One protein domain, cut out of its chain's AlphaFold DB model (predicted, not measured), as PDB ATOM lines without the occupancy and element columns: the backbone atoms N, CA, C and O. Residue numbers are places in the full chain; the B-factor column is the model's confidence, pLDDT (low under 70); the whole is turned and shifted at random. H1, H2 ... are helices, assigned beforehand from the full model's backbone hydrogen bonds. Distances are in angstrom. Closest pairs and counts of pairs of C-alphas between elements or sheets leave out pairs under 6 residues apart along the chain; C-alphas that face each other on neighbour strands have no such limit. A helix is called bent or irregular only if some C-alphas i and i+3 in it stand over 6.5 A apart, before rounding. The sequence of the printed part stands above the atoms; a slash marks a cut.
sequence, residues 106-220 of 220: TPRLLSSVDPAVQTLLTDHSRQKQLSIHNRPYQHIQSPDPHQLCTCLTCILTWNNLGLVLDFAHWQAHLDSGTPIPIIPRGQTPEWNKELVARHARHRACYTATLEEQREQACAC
ATOM      1  N   THR A 106     -22.046 -46.324 -40.519       86.56
ATOM      2  CA  THR A 106     -22.701 -45.171 -41.148       86.56
ATOM      3  C   THR A 106     -23.587 -44.445 -40.135       86.56
ATOM      4  O   THR A 106     -24.102 -45.062 -39.195       86.56
ATOM      5  N   PRO A 107     -23.712 -43.110 -40.235       89.56
ATOM      6  CA  PRO A 107     -24.563 -42.356 -39.329       89.56
ATOM      7  C   PRO A 107     -26.028 -42.705 -39.590       89.56
ATOM      8  O   PRO A 107     -26.444 -42.903 -40.730       89.56
ATOM      9  N   ARG A 108     -26.821 -42.780 -38.520       90.31
ATOM     10  CA  ARG A 108     -28.245 -43.112 -38.632       90.31
ATOM     11  C   ARG A 108     -29.047 -41.916 -39.133       90.31
ATOM     12  O   ARG A 108     -28.802 -40.791 -38.701       90.31
ATOM     13  N   LEU A 109     -30.064 -42.178 -39.953       90.56
ATOM     14  CA  LEU A 109     -31.083 -41.183 -40.289       90.56
ATOM     15  C   LEU A 109     -31.843 -40.775 -39.024       90.56
ATOM     16  O   LEU A 109     -32.171 -41.629 -38.194       90.56
ATOM     17  N   LEU A 110     -32.169 -39.492 -38.882       90.50
ATOM     18  CA  LEU A 110     -32.980 -39.007 -37.764       90.50
ATOM     19  C   LEU A 110     -34.348 -39.699 -37.748       90.50
ATOM     20  O   LEU A 110     -34.824 -40.096 -36.689       90.50
ATOM     21  N   SER A 111     -34.914 -39.949 -38.930       90.44
ATOM     22  CA  SER A 111     -36.188 -40.647 -39.126       90.44
ATOM     23  C   SER A 111     -36.210 -42.092 -38.605       90.44
ATOM     24  O   SER A 111     -37.281 -42.697 -38.546       90.44
ATOM     25  N   SER A 112     -35.051 -42.678 -38.279       88.75
ATOM     26  CA  SER A 112     -34.922 -44.025 -37.691       88.75
ATOM     27  C   SER A 112     -34.865 -44.019 -36.159       88.75
ATOM     28  O   SER A 112     -34.878 -45.074 -35.527       88.75
ATOM     29  N   VAL A 113     -34.765 -42.836 -35.553       90.94
ATOM     30  CA  VAL A 113     -34.720 -42.640 -34.104       90.94
ATOM     31  C   VAL A 113     -36.146 -42.479 -33.574       90.94
ATOM     32  O   VAL A 113     -37.020 -41.999 -34.287       90.94
ATOM     33  N   ASP A 114     -36.394 -42.863 -32.323       92.69
ATOM     34  CA  ASP A 114     -37.673 -42.630 -31.641       92.69
ATOM     35  C   ASP A 114     -38.081 -41.138 -31.714       92.69
ATOM     36  O   ASP A 114     -37.258 -40.288 -31.351       92.69
ATOM     37  N   PRO A 115     -39.314 -40.792 -32.146       92.12
ATOM     38  CA  PRO A 115     -39.811 -39.413 -32.202       92.12
ATOM     39  C   PRO A 115     -39.587 -38.584 -30.929       92.12
ATOM     40  O   PRO A 115     -39.264 -37.394 -31.009       92.12
ATOM     41  N   ALA A 116     -39.700 -39.201 -29.747       90.69
ATOM     42  CA  ALA A 116     -39.448 -38.511 -28.482       90.69
ATOM     43  C   ALA A 116     -37.983 -38.050 -28.379       90.69
ATOM     44  O   ALA A 116     -37.688 -36.932 -27.953       90.69
ATOM     45  N   VAL A 117     -37.057 -38.890 -28.842       90.81
ATOM     46  CA  VAL A 117     -35.621 -38.601 -28.869       90.81
ATOM     47  C   VAL A 117     -35.268 -37.669 -30.029       90.81
ATOM     48  O   VAL A 117     -34.406 -36.811 -29.855       90.81
ATOM     49  N   GLN A 118     -35.941 -37.760 -31.182       92.38
ATOM     50  CA  GLN A 118     -35.706 -36.861 -32.323       92.38
ATOM     51  C   GLN A 118     -35.828 -35.385 -31.926       92.38
ATOM     52  O   GLN A 118     -34.973 -34.582 -32.293       92.38
ATOM     53  N   THR A 119     -36.839 -35.049 -31.121       90.00
ATOM     54  CA  THR A 119     -37.089 -33.675 -30.652       90.00
ATOM     55  C   THR A 119     -35.956 -33.166 -29.756       90.00
ATOM     56  O   THR A 119     -35.528 -32.020 -29.865       90.00
ATOM     57  N   LEU A 120     -35.406 -34.036 -28.903       90.19
ATOM     58  CA  LEU A 120     -34.230 -33.717 -28.089       90.19
ATOM     59  C   LEU A 120     -32.972 -33.575 -28.947       90.19
ATOM     60  O   LEU A 120     -32.108 -32.755 -28.649       90.19
ATOM     61  N   LEU A 121     -32.846 -34.381 -30.003       88.62
ATOM     62  CA  LEU A 121     -31.695 -34.331 -30.894       88.62
ATOM     63  C   LEU A 121     -31.681 -33.048 -31.729       88.62
ATOM     64  O   LEU A 121     -30.600 -32.508 -31.936       88.62
ATOM     65  N   THR A 122     -32.828 -32.537 -32.166       89.94
ATOM     66  CA  THR A 122     -32.925 -31.300 -32.960       89.94
ATOM     67  C   THR A 122     -32.930 -30.024 -32.119       89.94
ATOM     68  O   THR A 122     -32.806 -28.938 -32.684       89.94
ATOM     69  N   ASP A 123     -33.006 -30.130 -30.787       90.56
ATOM     70  CA  ASP A 123     -32.989 -28.970 -29.898       90.56
ATOM     71  C   ASP A 123     -31.748 -28.088 -30.112       90.56
ATOM     72  O   ASP A 123     -30.593 -28.526 -30.085       90.56
ATOM     73  N   HIS A 124     -31.995 -26.795 -30.288       86.94
ATOM     74  CA  HIS A 124     -30.977 -25.816 -30.631       86.94
ATOM     75  C   HIS A 124     -29.964 -25.594 -29.498       86.94
ATOM     76  O   HIS A 124     -28.786 -25.347 -29.771       86.94
ATOM     77  N   SER A 125     -30.383 -25.709 -28.231       87.19
ATOM     78  CA  SER A 125     -29.462 -25.609 -27.089       87.19
ATOM     79  C   SER A 125     -28.440 -26.747 -27.123       87.19
ATOM     80  O   SER A 125     -27.228 -26.514 -27.064       87.19
ATOM     81  N   ARG A 126     -28.918 -27.976 -27.348       86.19
ATOM     82  CA  ARG A 126     -28.065 -29.149 -27.551       86.19
ATOM     83  C   ARG A 126     -27.155 -29.006 -28.776       86.19
ATOM     84  O   ARG A 126     -25.959 -29.273 -28.669       86.19
ATOM     85  N   GLN A 127     -27.673 -28.556 -29.921       84.50
ATOM     86  CA  GLN A 127     -26.859 -28.349 -31.131       84.50
ATOM     87  C   GLN A 127     -25.727 -27.337 -30.907       84.50
ATOM     88  O   GLN A 127     -24.601 -27.539 -31.369       84.50
ATOM     89  N   LYS A 128     -25.986 -26.283 -30.124       81.38
ATOM     90  CA  LYS A 128     -24.959 -25.325 -29.700       81.38
ATOM     91  C   LYS A 128     -23.912 -25.949 -28.785       81.38
ATOM     92  O   LYS A 128     -22.736 -25.649 -28.950       81.38
ATOM     93  N   GLN A 129     -24.285 -26.821 -27.853       78.44
ATOM     94  CA  GLN A 129     -23.311 -27.521 -27.001       78.44
ATOM     95  C   GLN A 129     -22.440 -28.488 -27.806       78.44
ATOM     96  O   GLN A 129     -21.230 -28.575 -27.594       78.44
ATOM     97  N   LEU A 130     -23.033 -29.147 -28.802       73.00
ATOM     98  CA  LEU A 130     -22.301 -29.988 -29.738       73.00
ATOM     99  C   LEU A 130     -21.335 -29.195 -30.614       73.00
ATOM    100  O   LEU A 130     -20.445 -29.820 -31.166       73.00
ATOM    101  N   SER A 131     -21.419 -27.858 -30.699       63.25
ATOM    102  CA  SER A 131     -20.492 -27.007 -31.474       63.25
ATOM    103  C   SER A 131     -19.008 -27.249 -31.180       63.25
ATOM    104  O   SER A 131     -18.184 -26.988 -32.045       63.25
ATOM    105  N   ILE A 132     -18.639 -27.786 -30.013       61.84
ATOM    106  CA  ILE A 132     -17.248 -28.156 -29.705       61.84
ATOM    107  C   ILE A 132     -16.806 -29.378 -30.528       61.84
ATOM    108  O   ILE A 132     -15.694 -29.394 -31.050       61.84
ATOM    109  N   HIS A 133     -17.692 -30.362 -30.697       56.88
ATOM    110  CA  HIS A 133     -17.488 -31.563 -31.519       56.88
ATOM    111  C   HIS A 133     -17.949 -31.384 -32.979       56.88
ATOM    112  O   HIS A 133     -17.511 -32.117 -33.860       56.88
ATOM    113  N   ASN A 134     -18.806 -30.391 -33.223       54.19
ATOM    114  CA  ASN A 134     -19.301 -29.938 -34.519       54.19
ATOM    115  C   ASN A 134     -18.462 -28.799 -35.087       54.19
ATOM    116  O   ASN A 134     -18.813 -28.339 -36.170       54.19
ATOM    117  N   ARG A 135     -17.410 -28.318 -34.395       61.31
ATOM    118  CA  ARG A 135     -16.428 -27.392 -34.972       61.31
ATOM    119  C   ARG A 135     -15.895 -28.125 -36.189       61.31
ATOM    120  O   ARG A 135     -15.129 -29.074 -36.010       61.31
ATOM    121  N   PRO A 136     -16.370 -27.769 -37.391       60.03
ATOM    122  CA  PRO A 136     -16.101 -28.591 -38.535       60.03
ATOM    123  C   PRO A 136     -14.600 -28.506 -38.714       60.03
ATOM    124  O   PRO A 136     -14.029 -27.407 -38.756       60.03
ATOM    125  N   TYR A 137     -13.943 -29.662 -38.774       74.81
ATOM    126  CA  TYR A 137     -12.648 -29.697 -39.420       74.81
ATOM    127  C   TYR A 137     -12.794 -28.899 -40.716       74.81
ATOM    128  O   TYR A 137     -13.808 -29.030 -41.397       74.81
ATOM    129  N   GLN A 138     -11.842 -28.028 -41.048       79.25
ATOM    130  CA  GLN A 138     -12.015 -27.108 -42.183       79.25
ATOM    131  C   GLN A 138     -12.334 -27.838 -43.507       79.25
ATOM    132  O   GLN A 138     -12.849 -27.219 -44.434       79.25
ATOM    133  N   HIS A 139     -12.051 -29.141 -43.575       83.88
ATOM    134  CA  HIS A 139     -12.292 -30.050 -44.694       83.88
ATOM    135  C   HIS A 139     -13.551 -30.945 -44.555       83.88
ATOM    136  O   HIS A 139     -13.872 -31.689 -45.478       83.88
ATOM    137  N   ILE A 140     -14.310 -30.880 -43.450       86.12
ATOM    138  CA  ILE A 140     -15.534 -31.678 -43.230       86.12
ATOM    139  C   ILE A 140     -16.718 -30.754 -42.957       86.12
ATOM    140  O   ILE A 140     -16.733 -30.002 -41.991       86.12
ATOM    141  N   GLN A 141     -17.755 -30.848 -43.785       86.56
ATOM    142  CA  GLN A 141     -19.019 -30.156 -43.545       86.56
ATOM    143  C   GLN A 141     -19.773 -30.801 -42.376       86.56
ATOM    144  O   GLN A 141     -19.831 -32.025 -42.296       86.56
ATOM    145  N   SER A 142     -20.398 -30.002 -41.512       85.31
ATOM    146  CA  SER A 142     -21.269 -30.509 -40.445       85.31
ATOM    147  C   SER A 142     -22.503 -31.244 -41.008       85.31
ATOM    148  O   SER A 142     -23.015 -30.842 -42.058       85.31
ATOM    149  N   PRO A 143     -22.992 -32.303 -40.336       87.69
ATOM    150  CA  PRO A 143     -24.206 -33.003 -40.749       87.69
ATOM    151  C   PRO A 143     -25.453 -32.133 -40.536       87.69
ATOM    152  O   PRO A 143     -25.486 -31.312 -39.617       87.69
ATOM    153  N   ASP A 144     -26.490 -32.342 -41.351       87.75
ATOM    154  CA  ASP A 144     -27.798 -31.707 -41.150       87.75
ATOM    155  C   ASP A 144     -28.534 -32.385 -39.974       87.75
ATOM    156  O   ASP A 144     -28.853 -33.579 -40.062       87.75
ATOM    157  N   PRO A 145     -28.820 -31.657 -38.874       87.62
ATOM    158  CA  PRO A 145     -29.487 -32.217 -37.705       87.62
ATOM    159  C   PRO A 145     -30.937 -32.630 -37.954       87.62
ATOM    160  O   PRO A 145     -31.480 -33.352 -37.123       87.62
ATOM    161  N   HIS A 146     -31.565 -32.191 -39.048       89.38
ATOM    162  CA  HIS A 146     -32.930 -32.571 -39.411       89.38
ATOM    163  C   HIS A 146     -32.993 -33.847 -40.255       89.38
ATOM    164  O   HIS A 146     -34.040 -34.487 -40.312       89.38
ATOM    165  N   GLN A 147     -31.878 -34.243 -40.870       88.81
ATOM    166  CA  GLN A 147     -31.793 -35.453 -41.692       88.81
ATOM    167  C   GLN A 147     -31.114 -36.598 -40.941       88.81
ATOM    168  O   GLN A 147     -31.543 -37.751 -41.019       88.81
ATOM    169  N   LEU A 148     -30.063 -36.296 -40.176       89.75
ATOM    170  CA  LEU A 148     -29.225 -37.290 -39.512       89.75
ATOM    171  C   LEU A 148     -29.307 -37.194 -37.993       89.75
ATOM    172  O   LEU A 148     -29.407 -36.122 -37.399       89.75
ATOM    173  N   CYS A 149     -29.188 -38.349 -37.342       90.50
ATOM    174  CA  CYS A 149     -28.962 -38.405 -35.913       90.50
ATOM    175  C   CYS A 149     -27.639 -37.701 -35.591       90.50
ATOM    176  O   CYS A 149     -26.586 -38.028 -36.132       90.50
ATOM    177  N   THR A 150     -27.686 -36.749 -34.665       90.06
ATOM    178  CA  THR A 150     -26.514 -35.982 -34.215       90.06
ATOM    179  C   THR A 150     -26.068 -36.405 -32.820       90.06
ATOM    180  O   THR A 150     -25.526 -35.602 -32.061       90.06
ATOM    181  N   CYS A 151     -26.332 -37.649 -32.406       88.50
ATOM    182  CA  CYS A 151     -25.694 -38.190 -31.204       88.50
ATOM    183  C   CYS A 151     -24.167 -38.210 -31.384       88.50
ATOM    184  O   CYS A 151     -23.673 -38.208 -32.513       88.50
ATOM    185  N   LEU A 152     -23.417 -38.242 -30.279       86.88
ATOM    186  CA  LEU A 152     -21.951 -38.197 -30.328       86.88
ATOM    187  C   LEU A 152     -21.380 -39.281 -31.257       86.88
ATOM    188  O   LEU A 152     -20.515 -38.992 -32.079       86.88
ATOM    189  N   THR A 153     -21.926 -40.497 -31.194       89.88
ATOM    190  CA  THR A 153     -21.527 -41.604 -32.070       89.88
ATOM    191  C   THR A 153     -21.737 -41.271 -33.543       89.88
ATOM    192  O   THR A 153     -20.809 -41.412 -34.326       89.88
ATOM    193  N   CYS A 154     -22.915 -40.771 -33.934       89.88
ATOM    194  CA  CYS A 154     -23.189 -40.452 -35.336       89.88
ATOM    195  C   CYS A 154     -22.346 -39.275 -35.849       89.88
ATOM    196  O   CYS A 154     -21.949 -39.294 -37.010       89.88
ATOM    197  N   ILE A 155     -22.009 -38.299 -34.998       88.50
ATOM    198  CA  ILE A 155     -21.077 -37.216 -35.354       88.50
ATOM    199  C   ILE A 155     -19.673 -37.770 -35.624       88.50
ATOM    200  O   ILE A 155     -19.059 -37.427 -36.632       88.50
ATOM    201  N   LEU A 156     -19.162 -38.655 -34.763       87.75
ATOM    202  CA  LEU A 156     -17.855 -39.288 -34.976       87.75
ATOM    203  C   LEU A 156     -17.844 -40.134 -36.251       87.75
ATOM    204  O   LEU A 156     -16.920 -40.041 -37.053       87.75
ATOM    205  N   THR A 157     -18.907 -40.900 -36.471       89.94
ATOM    206  CA  THR A 157     -19.088 -41.697 -37.680       89.94
ATOM    207  C   THR A 157     -19.135 -40.833 -38.943       89.94
ATOM    208  O   THR A 157     -18.499 -41.158 -39.945       89.94
ATOM    209  N   TRP A 158     -19.834 -39.697 -38.894       88.69
ATOM    210  CA  TRP A 158     -19.869 -38.725 -39.984       88.69
ATOM    211  C   TRP A 158     -18.483 -38.143 -40.285       88.69
ATOM    212  O   TRP A 158     -18.084 -38.059 -41.447       88.69
ATOM    213  N   ASN A 159     -17.718 -37.800 -39.247       87.75
ATOM    214  CA  ASN A 159     -16.346 -37.321 -39.407       87.75
ATOM    215  C   ASN A 159     -15.449 -38.392 -40.045       87.75
ATOM    216  O   ASN A 159     -14.716 -38.087 -40.982       87.75
ATOM    217  N   ASN A 160     -15.554 -39.652 -39.610       88.38
ATOM    218  CA  ASN A 160     -14.813 -40.762 -40.216       88.38
ATOM    219  C   ASN A 160     -15.157 -40.937 -41.702       88.38
ATOM    220  O   ASN A 160     -14.259 -41.123 -42.517       88.38
ATOM    221  N   LEU A 161     -16.436 -40.815 -42.073       87.75
ATOM    222  CA  LEU A 161     -16.850 -40.847 -43.477       87.75
ATOM    223  C   LEU A 161     -16.240 -39.685 -44.278       87.75
ATOM    224  O   LEU A 161     -15.821 -39.876 -45.418       87.75
ATOM    225  N   GLY A 162     -16.159 -38.491 -43.683       88.31
ATOM    226  CA  GLY A 162     -15.448 -37.351 -44.262       88.31
ATOM    227  C   GLY A 162     -13.981 -37.671 -44.554       88.31
ATOM    228  O   GLY A 162     -13.547 -37.514 -45.691       88.31
ATOM    229  N   LEU A 163     -13.268 -38.226 -43.572       88.62
ATOM    230  CA  LEU A 163     -11.860 -38.607 -43.715       88.62
ATOM    231  C   LEU A 163     -11.634 -39.668 -44.799       88.62
ATOM    232  O   LEU A 163     -10.657 -39.594 -45.540       88.62
ATOM    233  N   VAL A 164     -12.536 -40.645 -44.927       88.62
ATOM    234  CA  VAL A 164     -12.458 -41.655 -45.995       88.62
ATOM    235  C   VAL A 164     -12.544 -41.001 -47.375       88.62
ATOM    236  O   VAL A 164     -11.793 -41.376 -48.276       88.62
ATOM    237  N   LEU A 165     -13.422 -40.009 -47.548       89.75
ATOM    238  CA  LEU A 165     -13.531 -39.267 -48.806       89.75
ATOM    239  C   LEU A 165     -12.271 -38.443 -49.087       89.75
ATOM    240  O   LEU A 165     -11.811 -38.414 -50.227       89.75
ATOM    241  N   ASP A 166     -11.677 -37.835 -48.061       90.62
ATOM    242  CA  ASP A 166     -10.416 -37.109 -48.213       90.62
ATOM    243  C   ASP A 166      -9.268 -38.040 -48.601       90.62
ATOM    244  O   ASP A 166      -8.530 -37.734 -49.536       90.62
ATOM    245  N   PHE A 167      -9.136 -39.204 -47.961       90.25
ATOM    246  CA  PHE A 167      -8.123 -40.183 -48.354       90.25
ATOM    247  C   PHE A 167      -8.334 -40.693 -49.776       90.25
ATOM    248  O   PHE A 167      -7.367 -40.809 -50.525       90.25
ATOM    249  N   ALA A 168      -9.584 -40.920 -50.186       90.44
ATOM    250  CA  ALA A 168      -9.888 -41.292 -51.561       90.44
ATOM    251  C   ALA A 168      -9.496 -40.186 -52.557       90.44
ATOM    252  O   ALA A 168      -8.954 -40.480 -53.623       90.44
ATOM    253  N   HIS A 169      -9.729 -38.913 -52.218       93.06
ATOM    254  CA  HIS A 169      -9.304 -37.781 -53.043       93.06
ATOM    255  C   HIS A 169      -7.775 -37.681 -53.145       93.06
ATOM    256  O   HIS A 169      -7.237 -37.484 -54.235       93.06
ATOM    257  N   TRP A 170      -7.077 -37.867 -52.024       94.31
ATOM    258  CA  TRP A 170      -5.620 -37.763 -51.926       94.31
ATOM    259  C   TRP A 170      -4.879 -39.080 -52.188       94.31
ATOM    260  O   TRP A 170      -3.676 -39.154 -51.947       94.31
ATOM    261  N   GLN A 171      -5.539 -40.109 -52.729       93.75
ATOM    262  CA  GLN A 171      -4.930 -41.427 -52.939       93.75
ATOM    263  C   GLN A 171      -3.629 -41.348 -53.752       93.75
ATOM    264  O   GLN A 171      -2.636 -41.961 -53.382       93.75
ATOM    265  N   ALA A 172      -3.583 -40.517 -54.797       94.81
ATOM    266  CA  ALA A 172      -2.371 -40.332 -55.599       94.81
ATOM    267  C   ALA A 172      -1.200 -39.728 -54.798       94.81
ATOM    268  O   ALA A 172      -0.039 -40.061 -55.043       94.81
ATOM    269  N   HIS A 173      -1.487 -38.850 -53.831       95.38
ATOM    270  CA  HIS A 173      -0.476 -38.298 -52.926       95.38
ATOM    271  C   HIS A 173       0.042 -39.385 -51.981       95.38
ATOM    272  O   HIS A 173       1.251 -39.540 -51.837       95.38
ATOM    273  N   LEU A 174      -0.865 -40.187 -51.415       93.44
ATOM    274  CA  LEU A 174      -0.519 -41.314 -50.550       93.44
ATOM    275  C   LEU A 174       0.336 -42.360 -51.283       93.44
ATOM    276  O   LEU A 174       1.355 -42.790 -50.752       93.44
ATOM    277  N   ASP A 175      -0.032 -42.708 -52.518       94.62
ATOM    278  CA  ASP A 175       0.665 -43.713 -53.331       94.62
ATOM    279  C   ASP A 175       2.068 -43.251 -53.760       94.62
ATOM    280  O   ASP A 175       2.991 -44.057 -53.859       94.62
ATOM    281  N   SER A 176       2.238 -41.951 -54.017       96.25
ATOM    282  CA  SER A 176       3.518 -41.360 -54.437       96.25
ATOM    283  C   SER A 176       4.403 -40.906 -53.274       96.25
ATOM    284  O   SER A 176       5.538 -40.488 -53.504       96.25
ATOM    285  N   GLY A 177       3.901 -40.948 -52.035       93.69
ATOM    286  CA  GLY A 177       4.573 -40.365 -50.872       93.69
ATOM    287  C   GLY A 177       4.623 -38.831 -50.891       93.69
ATOM    288  O   GLY A 177       5.408 -38.230 -50.159       93.69
ATOM    289  N   THR A 178       3.799 -38.182 -51.718       96.44
ATOM    290  CA  THR A 178       3.686 -36.722 -51.753       96.44
ATOM    291  C   THR A 178       2.874 -36.249 -50.542       96.44
ATOM    292  O   THR A 178       1.778 -36.761 -50.312       96.44
ATOM    293  N   PRO A 179       3.341 -35.257 -49.764       93.88
ATOM    294  CA  PRO A 179       2.570 -34.732 -48.641       93.88
ATOM    295  C   PRO A 179       1.192 -34.199 -49.065       93.88
ATOM    296  O   PRO A 179       1.045 -33.565 -50.116       93.88
ATOM    297  N   ILE A 180       0.177 -34.433 -48.231       92.69
ATOM    298  CA  ILE A 180      -1.152 -33.832 -48.408       92.69
ATOM    299  C   ILE A 180      -1.058 -32.333 -48.063       92.69
ATOM    300  O   ILE A 180      -0.456 -31.992 -47.038       92.69
ATOM    301  N   PRO A 181      -1.638 -31.427 -48.875       90.88
ATOM    302  CA  PRO A 181      -1.618 -29.995 -48.595       90.88
ATOM    303  C   PRO A 181      -2.215 -29.653 -47.225       90.88
ATOM    304  O   PRO A 181      -3.334 -30.044 -46.896       90.88
ATOM    305  N   ILE A 182      -1.475 -28.876 -46.433       88.62
ATOM    306  CA  ILE A 182      -1.924 -28.411 -45.119       88.62
ATOM    307  C   ILE A 182      -2.690 -27.101 -45.295       88.62
ATOM    308  O   ILE A 182      -2.179 -26.153 -45.891       88.62
ATOM    309  N   ILE A 183      -3.900 -27.029 -44.739       88.00
ATOM    310  CA  ILE A 183      -4.679 -25.789 -44.697       88.00
ATOM    311  C   ILE A 183      -4.115 -24.894 -43.583       88.00
ATOM    312  O   ILE A 183      -4.089 -25.313 -42.419       88.00
ATOM    313  N   PRO A 184      -3.663 -23.665 -43.889       85.56
ATOM    314  CA  PRO A 184      -3.216 -22.739 -42.860       85.56
ATOM    315  C   PRO A 184      -4.358 -22.374 -41.908       85.56
ATOM    316  O   PRO A 184      -5.507 -22.184 -42.316       85.56
ATOM    317  N   ARG A 185      -4.039 -22.223 -40.619       82.12
ATOM    318  CA  ARG A 185      -5.031 -21.835 -39.605       82.12
ATOM    319  C   ARG A 185      -5.729 -20.530 -39.995       82.12
ATOM    320  O   ARG A 185      -5.074 -19.554 -40.344       82.12
ATOM    321  N   GLY A 186      -7.058 -20.523 -39.902       81.81
ATOM    322  CA  GLY A 186      -7.887 -19.353 -40.207       81.81
ATOM    323  C   GLY A 186      -8.088 -19.074 -41.699       81.81
ATOM    324  O   GLY A 186      -8.807 -18.140 -42.035       81.81
ATOM    325  N   GLN A 187      -7.498 -19.875 -42.591       84.94
ATOM    326  CA  GLN A 187      -7.728 -19.770 -44.028       84.94
ATOM    327  C   GLN A 187      -8.696 -20.847 -44.510       84.94
ATOM    328  O   GLN A 187      -8.748 -21.952 -43.968       84.94
ATOM    329  N   THR A 188      -9.426 -20.519 -45.572       83.62
ATOM    330  CA  THR A 188     -10.309 -21.448 -46.279       83.62
ATOM    331  C   THR A 188      -9.990 -21.344 -47.769       83.62
ATOM    332  O   THR A 188     -10.648 -20.576 -48.473       83.62
ATOM    333  N   PRO A 189      -8.936 -22.027 -48.248       90.75
ATOM    334  CA  PRO A 189      -8.508 -21.908 -49.635       90.75
ATOM    335  C   PRO A 189      -9.587 -22.441 -50.587       90.75
ATOM    336  O   PRO A 189     -10.335 -23.354 -50.232       90.75
ATOM    337  N   GLU A 190      -9.659 -21.887 -51.801       91.75
ATOM    338  CA  GLU A 190     -10.720 -22.223 -52.767       91.75
ATOM    339  C   GLU A 190     -10.754 -23.715 -53.113       91.75
ATOM    340  O   GLU A 190     -11.825 -24.322 -53.095       91.75
ATOM    341  N   TRP A 191      -9.586 -24.347 -53.281       90.88
ATOM    342  CA  TRP A 191      -9.500 -25.790 -53.530       90.88
ATOM    343  C   TRP A 191     -10.196 -26.614 -52.434       90.88
ATOM    344  O   TRP A 191     -10.828 -27.627 -52.728       90.88
ATOM    345  N   ASN A 192     -10.134 -26.171 -51.172       90.44
ATOM    346  CA  ASN A 192     -10.768 -26.870 -50.060       90.44
ATOM    347  C   ASN A 192     -12.284 -26.652 -50.063       90.44
ATOM    348  O   ASN A 192     -13.034 -27.585 -49.795       90.44
ATOM    349  N   LYS A 193     -12.762 -25.451 -50.416       90.19
ATOM    350  CA  LYS A 193     -14.205 -25.197 -50.566       90.19
ATOM    351  C   LYS A 193     -14.810 -26.094 -51.644       90.19
ATOM    352  O   LYS A 193     -15.853 -26.708 -51.423       90.19
ATOM    353  N   GLU A 194     -14.135 -26.208 -52.785       91.00
ATOM    354  CA  GLU A 194     -14.553 -27.084 -53.880       91.00
ATOM    355  C   GLU A 194     -14.540 -28.561 -53.478       91.00
ATOM    356  O   GLU A 194     -15.471 -29.303 -53.813       91.00
ATOM    357  N   LEU A 195     -13.508 -28.989 -52.744       91.00
ATOM    358  CA  LEU A 195     -13.388 -30.354 -52.240       91.00
ATOM    359  C   LEU A 195     -14.526 -30.692 -51.270       91.00
ATOM    360  O   LEU A 195     -15.242 -31.674 -51.474       91.00
ATOM    361  N   VAL A 196     -14.762 -29.832 -50.276       89.94
ATOM    362  CA  VAL A 196     -15.851 -29.980 -49.300       89.94
ATOM    363  C   VAL A 196     -17.204 -30.054 -50.005       89.94
ATOM    364  O   VAL A 196     -17.993 -30.955 -49.716       89.94
ATOM    365  N   ALA A 197     -17.462 -29.164 -50.970       89.25
ATOM    366  CA  ALA A 197     -18.703 -29.158 -51.744       89.25
ATOM    367  C   ALA A 197     -18.876 -30.435 -52.584       89.25
ATOM    368  O   ALA A 197     -19.983 -30.962 -52.717       89.25
ATOM    369  N   ARG A 198     -17.788 -30.981 -53.137       88.88
ATOM    370  CA  ARG A 198     -17.818 -32.258 -53.861       88.88
ATOM    371  C   ARG A 198     -18.140 -33.422 -52.929       88.88
ATOM    372  O   ARG A 198     -19.013 -34.224 -53.250       88.88
ATOM    373  N   HIS A 199     -17.491 -33.483 -51.769       89.69
ATOM    374  CA  HIS A 199     -17.749 -34.509 -50.759       89.69
ATOM    375  C   HIS A 199     -19.178 -34.422 -50.209       89.69
ATOM    376  O   HIS A 199     -19.810 -35.451 -49.980       89.69
ATOM    377  N   ALA A 200     -19.723 -33.211 -50.070       84.88
ATOM    378  CA  ALA A 200     -21.114 -32.990 -49.688       84.88
ATOM    379  C   ALA A 200     -22.094 -33.657 -50.660       84.88
ATOM    380  O   ALA A 200     -23.001 -34.357 -50.222       84.88
ATOM    381  N   ARG A 201     -21.870 -33.514 -51.974       83.94
ATOM    382  CA  ARG A 201     -22.707 -34.159 -52.999       83.94
ATOM    383  C   ARG A 201     -22.660 -35.683 -52.923       83.94
ATOM    384  O   ARG A 201     -23.699 -36.322 -53.037       83.94
ATOM    385  N   HIS A 202     -21.481 -36.267 -52.694       78.06
ATOM    386  CA  HIS A 202     -21.360 -37.720 -52.524       78.06
ATOM    387  C   HIS A 202     -22.144 -38.217 -51.301       78.06
ATOM    388  O   HIS A 202     -22.822 -39.238 -51.380       78.06
ATOM    389  N   ARG A 203     -22.109 -37.471 -50.190       78.25
ATOM    390  CA  ARG A 203     -22.867 -37.810 -48.977       78.25
ATOM    391  C   ARG A 203     -24.374 -37.614 -49.142       78.25
ATOM    392  O   ARG A 203     -25.120 -38.458 -48.672       78.25
ATOM    393  N   ALA A 204     -24.809 -36.562 -49.834       71.25
ATOM    394  CA  ALA A 204     -26.226 -36.330 -50.118       71.25
ATOM    395  C   ALA A 204     -26.830 -37.445 -50.989       71.25
ATOM    396  O   ALA A 204     -27.945 -37.895 -50.745       71.25
ATOM    397  N   CYS A 205     -26.069 -37.936 -51.973       63.25
ATOM    398  CA  CYS A 205     -26.457 -39.106 -52.762       63.25
ATOM    399  C   CYS A 205     -26.598 -40.352 -51.871       63.25
ATOM    400  O   CYS A 205     -27.590 -41.068 -51.950       63.25
ATOM    401  N   TYR A 206     -25.648 -40.560 -50.953       65.94
ATOM    402  CA  TYR A 206     -25.693 -41.669 -50.001       65.94
ATOM    403  C   TYR A 206     -26.919 -41.603 -49.071       65.94
ATOM    404  O   TYR A 206     -27.613 -42.603 -48.896       65.94
ATOM    405  N   THR A 207     -27.242 -40.434 -48.511       63.91
ATOM    406  CA  THR A 207     -28.429 -40.274 -47.652       63.91
ATOM    407  C   THR A 207     -29.732 -40.481 -48.418       63.91
ATOM    408  O   THR A 207     -30.607 -41.172 -47.909       63.91
ATOM    409  N   ALA A 208     -29.828 -39.988 -49.657       60.38
ATOM    410  CA  ALA A 208     -30.995 -40.211 -50.514       60.38
ATOM    411  C   ALA A 208     -31.199 -41.706 -50.829       60.38
ATOM    412  O   ALA A 208     -32.307 -42.219 -50.710       60.38
ATOM    413  N   THR A 209     -30.124 -42.450 -51.122       59.78
ATOM    414  CA  THR A 209     -30.225 -43.904 -51.358       59.78
ATOM    415  C   THR A 209     -30.656 -44.696 -50.120       59.78
ATOM    416  O   THR A 209     -31.328 -45.716 -50.254       59.78
ATOM    417  N   LEU A 210     -30.300 -44.242 -48.913       61.81
ATOM    418  CA  LEU A 210     -30.780 -44.857 -47.670       61.81
ATOM    419  C   LEU A 210     -32.274 -44.592 -47.436       61.81
ATOM    420  O   LEU A 210     -32.963 -45.448 -46.882       61.81
ATOM    421  N   GLU A 211     -32.772 -43.425 -47.846       60.06
ATOM    422  CA  GLU A 211     -34.195 -43.083 -47.771       60.06
ATOM    423  C   GLU A 211     -35.021 -43.896 -48.780       60.06
ATOM    424  O   GLU A 211     -35.980 -44.555 -48.376       60.06
ATOM    425  N   GLU A 212     -34.596 -43.965 -50.046       59.72
ATOM    426  CA  GLU A 212     -35.278 -44.744 -51.097       59.72
ATOM    427  C   GLU A 212     -35.362 -46.242 -50.766       59.72
ATOM    428  O   GLU A 212     -36.396 -46.883 -50.969       59.72
ATOM    429  N   GLN A 213     -34.297 -46.822 -50.206       58.09
ATOM    430  CA  GLN A 213     -34.308 -48.234 -49.811       58.09
ATOM    431  C   GLN A 213     -35.259 -48.521 -48.655       58.09
ATOM    432  O   GLN A 213     -35.817 -49.616 -48.574       58.09
ATOM    433  N   ARG A 214     -35.477 -47.551 -47.766       58.56
ATOM    434  CA  ARG A 214     -36.457 -47.689 -46.691       58.56
ATOM    435  C   ARG A 214     -37.881 -47.611 -47.231       58.56
ATOM    436  O   ARG A 214     -38.720 -48.392 -46.792       58.56
ATOM    437  N   GLU A 215     -38.155 -46.704 -48.163       54.84
ATOM    438  CA  GLU A 215     -39.468 -46.638 -48.815       54.84
ATOM    439  C   GLU A 215     -39.800 -47.957 -49.521       54.84
ATOM    440  O   GLU A 215     -40.906 -48.470 -49.373       54.84
ATOM    441  N   GLN A 216     -38.818 -48.571 -50.186       52.69
ATOM    442  CA  GLN A 216     -38.975 -49.891 -50.800       52.69
ATOM    443  C   GLN A 216     -39.136 -51.019 -49.767       52.69
ATOM    444  O   GLN A 216     -39.965 -51.901 -49.965       52.69
ATOM    445  N   ALA A 217     -38.409 -50.983 -48.645       45.81
ATOM    446  CA  ALA A 217     -38.522 -51.988 -47.583       45.81
ATOM    447  C   ALA A 217     -39.828 -51.896 -46.768       45.81
ATOM    448  O   ALA A 217     -40.256 -52.899 -46.209       45.81
ATOM    449  N   CYS A 218     -40.462 -50.721 -46.685       42.69
ATOM    450  CA  CYS A 218     -41.777 -50.541 -46.055       42.69
ATOM    451  C   CYS A 218     -42.959 -50.788 -47.012       42.69
ATOM    452  O   CYS A 218     -44.096 -50.845 -46.550       42.69
ATOM    453  N   ALA A 219     -42.710 -50.893 -48.322       42.28
ATOM    454  CA  ALA A 219     -43.725 -51.160 -49.343       42.28
ATOM    455  C   ALA A 219     -43.917 -52.662 -49.657       42.28
ATOM    456  O   ALA A 219     -44.795 -53.003 -50.453       42.28
ATOM    457  N   CYS A 220     -43.116 -53.544 -49.049       33.91
ATOM    458  CA  CYS A 220     -43.296 -55.002 -49.037       33.91
ATOM    459  C   CYS A 220     -43.899 -55.467 -47.708       33.91
ATOM    460  O   CYS A 220     -44.645 -56.471 -47.745       33.91
TER     461      CYS A 220
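This is residues 106 to 220 of the 220 residues of the protein "F-box domain-containing protein" of Stemphylium lycopersici (UniProt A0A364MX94). Two longer helices, H5 and H3, cross steeply as a loose, uneven X, the latter part of H3 meeting H5 nearer its first residue than its last, and the long link of residues 131 to 151 runs through the middle of the domain. The short helices H1 and H2 make a corner at some distance from H5, H4 lies far out beyond the end of H3, and residues 215 to 220 stick out at the end of H5. The printed part has 115 residues with five named helices, H1 to H5 in that order along the chain, and no named strand; the class is all helix. It is only just loose, close to compact, with a radius of gyration of the C-alphas of 16.3 A and spans of 48 by 37 by 21 A.

H5, residues 190 to 218, is close to H3, residues 152 to 169, but not clearly touching it. Their closest C-alphas, those of His 199 and Leu 165, are 6.7 A apart. Their lines stand at a steep tilt of 59 degrees, opposite ways. H4, residues 171 to 176, is close to H3 but not clearly touching, with the closest C-alphas, those of Phe 167 and Leu 174, 8.0 A apart. H4 and H3 run the same way at a steep tilt of 52 degrees. H1, residues 115 to 122, and H2, residues 124 to 130, are close but not clearly touching; their closest C-alphas, those of Leu 120 and Arg 126, are 7.7 A apart. They run the same way at a steep tilt of 67 degrees. H2 and H3 are only just apart, at 8.2 A. H5 is apart from H1, H2 and H4. Every O i to N i+4 pair is within hydrogen-bond range in H2, H3, H4 and H5, and 3 of 4 are in H1.

H5 begins at C-alpha 190, (-10.720, -22.223, -52.767), and ends at C-alpha 218, (-41.777, -50.541, -46.055), 42.6 A away. H3 measures 26.0 A from C-alpha 152 to C-alpha 169. H4 measures 8.6 A and H2 9.7 A. H1 begins at C-alpha 115, (-39.811, -39.413, -32.202), and measures 10.7 A. None of the helices is bent.

The two C-alphas farthest apart, those of Pro 184 and Cys 220, are 51.8 A apart. The links from H2 to H3, 21 residues, and from H4 to H5, 13 residues, are long; those from H1 to H2 and from H3 to H4 are tight. The printed part has no cut and ends at Cys 220, the chain's last residue. The mean pLDDT of the printed part is 82.3, with residues 131 to 136 and 205 to 220 under 70.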